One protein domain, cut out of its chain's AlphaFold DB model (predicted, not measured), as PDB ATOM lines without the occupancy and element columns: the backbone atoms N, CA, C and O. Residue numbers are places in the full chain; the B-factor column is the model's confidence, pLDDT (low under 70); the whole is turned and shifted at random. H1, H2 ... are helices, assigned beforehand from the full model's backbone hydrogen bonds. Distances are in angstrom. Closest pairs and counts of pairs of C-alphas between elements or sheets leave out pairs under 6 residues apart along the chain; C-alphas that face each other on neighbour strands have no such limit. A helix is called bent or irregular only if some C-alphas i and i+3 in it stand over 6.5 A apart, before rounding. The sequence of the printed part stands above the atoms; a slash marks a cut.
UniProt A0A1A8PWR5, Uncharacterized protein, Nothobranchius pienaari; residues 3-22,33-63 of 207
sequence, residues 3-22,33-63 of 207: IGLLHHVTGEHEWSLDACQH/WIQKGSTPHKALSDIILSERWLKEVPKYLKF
ATOM      1  N   ILE A   3     -35.300  -6.999  20.169       85.88
ATOM      2  CA  ILE A   3     -35.840  -5.631  20.262       85.88
ATOM      3  C   ILE A   3     -34.702  -4.598  20.328       85.88
ATOM      4  O   ILE A   3     -34.838  -3.504  19.794       85.88
ATOM      5  N   GLY A   4     -33.539  -4.983  20.871       88.12
ATOM      6  CA  GLY A   4     -32.328  -4.156  20.891       88.12
ATOM      7  C   GLY A   4     -31.848  -3.740  19.499       88.12
ATOM      8  O   GLY A   4     -31.230  -2.694  19.363       88.12
ATOM      9  N   LEU A   5     -32.195  -4.488  18.441       89.25
ATOM     10  CA  LEU A   5     -31.881  -4.093  17.067       89.25
ATOM     11  C   LEU A   5     -32.591  -2.791  16.665       89.25
ATOM     12  O   LEU A   5     -32.003  -2.005  15.931       89.25
ATOM     13  N   LEU A   6     -33.812  -2.536  17.156       92.38
ATOM     14  CA  LEU A   6     -34.530  -1.281  16.889       92.38
ATOM     15  C   LEU A   6     -33.833  -0.086  17.540       92.38
ATOM     16  O   LEU A   6     -33.742   0.967  16.923       92.38
ATOM     17  N   HIS A   7     -33.293  -0.271  18.745       91.38
ATOM     18  CA  HIS A   7     -32.488   0.746  19.416       91.38
ATOM     19  C   HIS A   7     -31.166   0.963  18.660       91.38
ATOM     20  O   HIS A   7     -30.889   2.076  18.204       91.38
ATOM     21  N   HIS A   8     -30.441  -0.124  18.370       90.69
ATOM     22  CA  HIS A   8     -29.151  -0.095  17.681       90.69
ATOM     23  C   HIS A   8     -29.197   0.643  16.335       90.69
ATOM     24  O   HIS A   8     -28.371   1.512  16.083       90.69
ATOM     25  N   VAL A   9     -30.169   0.351  15.462       90.81
ATOM     26  CA  VAL A   9     -30.243   0.998  14.132       90.81
ATOM     27  C   VAL A   9     -30.625   2.479  14.188       90.81
ATOM     28  O   VAL A   9     -30.454   3.186  13.193       90.81
ATOM     29  N   THR A  10     -31.133   2.944  15.331       91.88
ATOM     30  CA  THR A  10     -31.442   4.359  15.590       91.88
ATOM     31  C   THR A  10     -30.314   5.094  16.321       91.88
ATOM     32  O   THR A  10     -30.463   6.273  16.623       91.88
ATOM     33  N   GLY A  11     -29.184   4.426  16.586       88.81
ATOM     34  CA  GLY A  11     -28.054   4.992  17.330       88.81
ATOM     35  C   GLY A  11     -28.243   4.991  18.851       88.81
ATOM     36  O   GLY A  11     -27.445   5.584  19.570       88.81
ATOM     37  N   GLU A  12     -29.281   4.326  19.359       90.00
ATOM     38  CA  GLU A  12     -29.511   4.130  20.791       90.00
ATOM     39  C   GLU A  12     -28.787   2.841  21.221       90.00
ATOM     40  O   GLU A  12     -29.248   1.730  20.955       90.00
ATOM     41  N   HIS A  13     -27.600   2.982  21.819       87.94
ATOM     42  CA  HIS A  13     -26.727   1.848  22.161       87.94
ATOM     43  C   HIS A  13     -26.889   1.329  23.595       87.94
ATOM     44  O   HIS A  13     -26.427   0.225  23.886       87.94
ATOM     45  N   GLU A  14     -27.577   2.084  24.449       89.38
ATOM     46  CA  GLU A  14     -27.915   1.728  25.826       89.38
ATOM     47  C   GLU A  14     -29.411   1.953  26.047       89.38
ATOM     48  O   GLU A  14     -29.954   2.979  25.635       89.38
ATOM     49  N   TRP A  15     -30.086   0.995  26.682       90.12
ATOM     50  CA  TRP A  15     -31.505   1.092  27.029       90.12
ATOM     51  C   TRP A  15     -31.786   0.364  28.348       90.12
ATOM     52  O   TRP A  15     -30.927  -0.291  28.930       90.12
ATOM     53  N   SER A  16     -33.020   0.470  28.840       81.56
ATOM     54  CA  SER A  16     -33.413   0.087  30.205       81.56
ATOM     55  C   SER A  16     -33.125  -1.359  30.627       81.56
ATOM     56  O   SER A  16     -33.144  -1.648  31.820       81.56
ATOM     57  N   LEU A  17     -32.898  -2.278  29.686       81.00
ATOM     58  CA  LEU A  17     -32.768  -3.712  29.962       81.00
ATOM     59  C   LEU A  17     -31.509  -4.349  29.365       81.00
ATOM     60  O   LEU A  17     -31.282  -5.531  29.619       81.00
ATOM     61  N   ASP A  18     -30.746  -3.639  28.528       86.56
ATOM     62  CA  ASP A  18     -29.593  -4.206  27.814       86.56
ATOM     63  C   ASP A  18     -28.780  -3.096  27.111       86.56
ATOM     64  O   ASP A  18     -29.199  -1.937  27.058       86.56
ATOM     65  N   ALA A  19     -27.636  -3.464  26.535       89.00
ATOM     66  CA  ALA A  19     -26.806  -2.574  25.724       89.00
ATOM     67  C   ALA A  19     -26.175  -3.323  24.540       89.00
ATOM     68  O   ALA A  19     -26.145  -4.557  24.486       89.00
ATOM     69  N   CYS A  20     -25.662  -2.585  23.558       89.00
ATOM     70  CA  CYS A  20     -24.958  -3.189  22.429       89.00
ATOM     71  C   CYS A  20     -23.616  -3.810  22.860       89.00
ATOM     72  O   CYS A  20     -22.809  -3.164  23.518       89.00
ATOM     73  N   GLN A  21     -23.340  -5.047  22.428       85.94
ATOM     74  CA  GLN A  21     -22.079  -5.748  22.711       85.94
ATOM     75  C   GLN A  21     -21.069  -5.578  21.569       85.94
ATOM     76  O   GLN A  21     -20.856  -6.492  20.770       85.94
ATOM     77  N   HIS A  22     -20.472  -4.396  21.472       83.94
ATOM     78  CA  HIS A  22     -19.359  -4.123  20.564       83.94
ATOM     79  C   HIS A  22     -18.461  -3.018  21.133       83.94
ATOM     80  O   HIS A  22     -18.887  -2.246  21.990       83.94
ATOM     81  N   TRP A  33     -27.872   6.864  10.621       91.12
ATOM     82  CA  TRP A  33     -28.829   6.175  11.484       91.12
ATOM     83  C   TRP A  33     -30.234   6.242  10.896       91.12
ATOM     84  O   TRP A  33     -30.623   7.227  10.267       91.12
ATOM     85  N   ILE A  34     -31.035   5.209  11.149       93.19
ATOM     86  CA  ILE A  34     -32.448   5.258  10.793       93.19
ATOM     87  C   ILE A  34     -33.141   6.208  11.769       93.19
ATOM     88  O   ILE A  34     -33.093   6.014  12.982       93.19
ATOM     89  N   GLN A  35     -33.839   7.214  11.248       93.31
ATOM     90  CA  GLN A  35     -34.619   8.111  12.093       93.31
ATOM     91  C   GLN A  35     -35.774   7.345  12.756       93.31
ATOM     92  O   GLN A  35     -36.577   6.689  12.082       93.31
ATOM     93  N   LYS A  36     -35.884   7.437  14.084       92.81
ATOM     94  CA  LYS A  36     -36.952   6.792  14.861       92.81
ATOM     95  C   LYS A  36     -38.323   7.268  14.371       92.81
ATOM     96  O   LYS A  36     -38.551   8.459  14.186       92.81
ATOM     97  N   GLY A  37     -39.230   6.329  14.109       91.69
ATOM     98  CA  GLY A  37     -40.577   6.628  13.599       91.69
ATOM     99  C   GLY A  37     -40.676   6.934  12.097       91.69
ATOM    100  O   GLY A  37     -41.793   7.086  11.596       91.69
ATOM    101  N   SER A  38     -39.555   6.967  11.368       94.81
ATOM    102  CA  SER A  38     -39.553   7.024   9.899       94.81
ATOM    103  C   SER A  38     -40.207   5.784   9.274       94.81
ATOM    104  O   SER A  38     -40.367   4.750   9.930       94.81
ATOM    105  N   THR A  39     -40.569   5.856   7.990       95.94
ATOM    106  CA  THR A  39     -41.148   4.715   7.257       95.94
ATOM    107  C   THR A  39     -40.258   3.464   7.312       95.94
ATOM    108  O   THR A  39     -40.783   2.400   7.642       95.94
ATOM    109  N   PRO A  40     -38.925   3.550   7.102       93.06
ATOM    110  CA  PRO A  40     -38.036   2.397   7.264       93.06
ATOM    111  C   PRO A  40     -38.001   1.849   8.694       93.06
ATOM    112  O   PRO A  40     -38.013   0.633   8.882       93.06
ATOM    113  N   HIS A  41     -38.003   2.725   9.707       94.75
ATOM    114  CA  HIS A  41     -38.040   2.296  11.106       94.75
ATOM    115  C   HIS A  41     -39.329   1.540  11.424       94.75
ATOM    116  O   HIS A  41     -39.273   0.471  12.018       94.75
ATOM    117  N   LYS A  42     -40.486   2.066  11.004       94.81
ATOM    118  CA  LYS A  42     -41.791   1.421  11.218       94.81
ATOM    119  C   LYS A  42     -41.874   0.067  10.519       94.81
ATOM    120  O   LYS A  42     -42.219  -0.913  11.164       94.81
ATOM    121  N   ALA A  43     -41.455  -0.008   9.256       95.00
ATOM    122  CA  ALA A  43     -41.413  -1.273   8.526       95.00
ATOM    123  C   ALA A  43     -40.534  -2.320   9.237       95.00
ATOM    124  O   ALA A  43     -40.899  -3.491   9.325       95.00
ATOM    125  N   LEU A  44     -39.390  -1.902   9.790       92.56
ATOM    126  CA  LEU A  44     -38.531  -2.781  10.579       92.56
ATOM    127  C   LEU A  44     -39.165  -3.165  11.927       92.56
ATOM    128  O   LEU A  44     -39.092  -4.331  12.317       92.56
ATOM    129  N   SER A  45     -39.798  -2.215  12.621       93.44
ATOM    130  CA  SER A  45     -40.559  -2.463  13.851       93.44
ATOM    131  C   SER A  45     -41.643  -3.511  13.635       93.44
ATOM    132  O   SER A  45     -41.715  -4.450  14.422       93.44
ATOM    133  N   ASP A  46     -42.413  -3.413  12.553       94.62
ATOM    134  CA  ASP A  46     -43.493  -4.355  12.246       94.62
ATOM    135  C   ASP A  46     -42.964  -5.782  12.055       94.62
ATOM    136  O   ASP A  46     -43.574  -6.746  12.514       94.62
ATOM    137  N   ILE A  47     -41.790  -5.933  11.437       91.81
ATOM    138  CA  ILE A  47     -41.141  -7.238  11.258       91.81
ATOM    139  C   ILE A  47     -40.637  -7.777  12.603       91.81
ATOM    140  O   ILE A  47     -40.971  -8.904  12.982       91.81
ATOM    141  N   ILE A  48     -39.841  -6.978  13.324       90.50
ATOM    142  CA  ILE A  48     -39.158  -7.393  14.562       90.50
ATOM    143  C   ILE A  48     -40.148  -7.661  15.696       90.50
ATOM    144  O   ILE A  48     -39.929  -8.573  16.493       90.50
ATOM    145  N   LEU A  49     -41.222  -6.882  15.777       91.00
ATOM    146  CA  LEU A  49     -42.243  -7.015  16.812       91.00
ATOM    147  C   LEU A  49     -43.389  -7.940  16.391       91.00
ATOM    148  O   LEU A  49     -44.300  -8.165  17.186       91.00
ATOM    149  N   SER A  50     -43.358  -8.513  15.180       92.81
ATOM    150  CA  SER A  50     -44.402  -9.449  14.769       92.81
ATOM    151  C   SER A  50     -44.436 -10.670  15.690       92.81
ATOM    152  O   SER A  50     -43.427 -11.334  15.942       92.81
ATOM    153  N   GLU A  51     -45.632 -11.018  16.169       90.88
ATOM    154  CA  GLU A  51     -45.827 -12.141  17.091       90.88
ATOM    155  C   GLU A  51     -45.321 -13.463  16.489       90.88
ATOM    156  O   GLU A  51     -44.698 -14.288  17.164       90.88
ATOM    157  N   ARG A  52     -45.535 -13.642  15.180       91.25
ATOM    158  CA  ARG A  52     -45.033 -14.799  14.436       91.25
ATOM    159  C   ARG A  52     -43.506 -14.859  14.452       91.25
ATOM    160  O   ARG A  52     -42.957 -15.932  14.686       91.25
ATOM    161  N   TRP A  53     -42.818 -13.740  14.222       88.31
ATOM    162  CA  TRP A  53     -41.357 -13.702  14.271       88.31
ATOM    163  C   TRP A  53     -40.834 -14.002  15.671       88.31
ATOM    164  O   TRP A  53     -39.949 -14.839  15.814       88.31
ATOM    165  N   LEU A  54     -41.414 -13.393  16.707       88.12
ATOM    166  CA  LEU A  54     -40.980 -13.598  18.090       88.12
ATOM    167  C   LEU A  54     -41.106 -15.065  18.539       88.12
ATOM    168  O   LEU A  54     -40.266 -15.539  19.304       88.12
ATOM    169  N   LYS A  55     -42.088 -15.810  18.014       88.81
ATOM    170  CA  LYS A  55     -42.221 -17.264  18.232       88.81
ATOM    171  C   LYS A  55     -41.173 -18.091  17.475       88.81
ATOM    172  O   LYS A  55     -40.727 -19.125  17.970       88.81
ATOM    173  N   GLU A  56     -40.777 -17.661  16.280       86.75
ATOM    174  CA  GLU A  56     -39.853 -18.404  15.411       86.75
ATOM    175  C   GLU A  56     -38.379 -18.094  15.689       86.75
ATOM    176  O   GLU A  56     -37.522 -18.971  15.565       86.75
ATOM    177  N   VAL A  57     -38.060 -16.867  16.096       84.88
ATOM    178  CA  VAL A  57     -36.681 -16.399  16.230       84.88
ATOM    179  C   VAL A  57     -35.810 -17.231  17.185       84.88
ATOM    180  O   VAL A  57     -34.639 -17.455  16.855       84.88
ATOM    181  N   PRO A  58     -36.322 -17.812  18.295       84.81
ATOM    182  CA  PRO A  58     -35.519 -18.687  19.145       84.81
ATOM    183  C   PRO A  58     -35.002 -19.938  18.424       84.81
ATOM    184  O   PRO A  58     -33.953 -20.468  18.796       84.81
ATOM    185  N   LYS A  59     -35.684 -20.395  17.361       81.56
ATOM    186  CA  LYS A  59     -35.231 -21.530  16.537       81.56
ATOM    187  C   LYS A  59     -33.960 -21.187  15.759       81.56
ATOM    188  O   LYS A  59     -33.094 -22.042  15.589       81.56
ATOM    189  N   TYR A  60     -33.816 -19.930  15.342       75.50
ATOM    190  CA  TYR A  60     -32.654 -19.443  14.598       75.50
ATOM    191  C   TYR A  60     -31.489 -19.034  15.506       75.50
ATOM    192  O   TYR A  60     -30.345 -19.063  15.066       75.50
ATOM    193  N   LEU A  61     -31.734 -18.742  16.789       70.19
ATOM    194  CA  LEU A  61     -30.665 -18.438  17.756       70.19
ATOM    195  C   LEU A  61     -29.676 -19.595  17.947       70.19
ATOM    196  O   LEU A  61     -28.498 -19.376  18.224       70.19
ATOM    197  N   LYS A  62     -30.143 -20.835  17.775       67.00
ATOM    198  CA  LYS A  62     -29.296 -22.036  17.826       67.00
ATOM    199  C   LYS A  62     -28.721 -22.422  16.464       67.00
ATOM    200  O   LYS A  62     -28.005 -23.419  16.383       67.00
ATOM    201  N   PHE A  63     -29.005 -21.663  15.404       65.31
ATOM    202  CA  PHE A  63     -28.480 -21.944  14.075       65.31
ATOM    203  C   PHE A  63     -26.987 -21.602  14.028       65.31
ATOM    204  O   PHE A  63     -26.568 -20.491  13.705       65.31
TER     205      PHE A  63
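This is residues 3 to 22 and 33 to 63 of the 207 residues of an uncharacterized protein of Nothobranchius pienaari (UniProt A0A1A8PWR5). A loose C-shaped frame: H1 and H2 run loosely side by side in opposite directions, and H3 turns off from the last residues of H2 at a corner, with residues 58 to 63 sticking out. Residues 10 to 22 make a long loop beyond H1, with residues 14 to 15 paired antiparallel with 18 to 19. The 51 printed residues have three named helices, H1, H2, H3, and no named strand: all helix. The whole is only just loose, close to compact, with radius of gyration of the C-alphas 12.0 A and spans 29 by 26 by 19 A.

H1 is residues 4 to 9, beginning at C-alpha (-32.328, -4.156, 20.891). H2 is residues 39 to 48, 14.3 A long. H3 is residues 51 to 61, 16.4 A long, ending at C-alpha (-30.665, -18.438, 17.756); it is only just irregular, C-alphas 55 and 58 being 6.9 A apart.

H1 and H2 only just touch, with 3 pairs of C-alphas within 8 A, closest Leu 6 and Ser 45 at 6.9 A, at a shallow tilt of 24 degrees, opposite ways. H2 and H3 are close but not clearly touching, closest C-alphas Ile 47 and Trp 53 at 7.1 A. H1 and H3 are apart. Every O i to N i+4 pair is within hydrogen-bond range in H1 and H2, and 4 of 7 in H3.

Residues 23 to 32 are not printed; C-alphas 22 and 33 are 16.7 A apart across the cut. The link from H2 to H3 is tight. Residues 62 to 63 are under 70 in pLDDT.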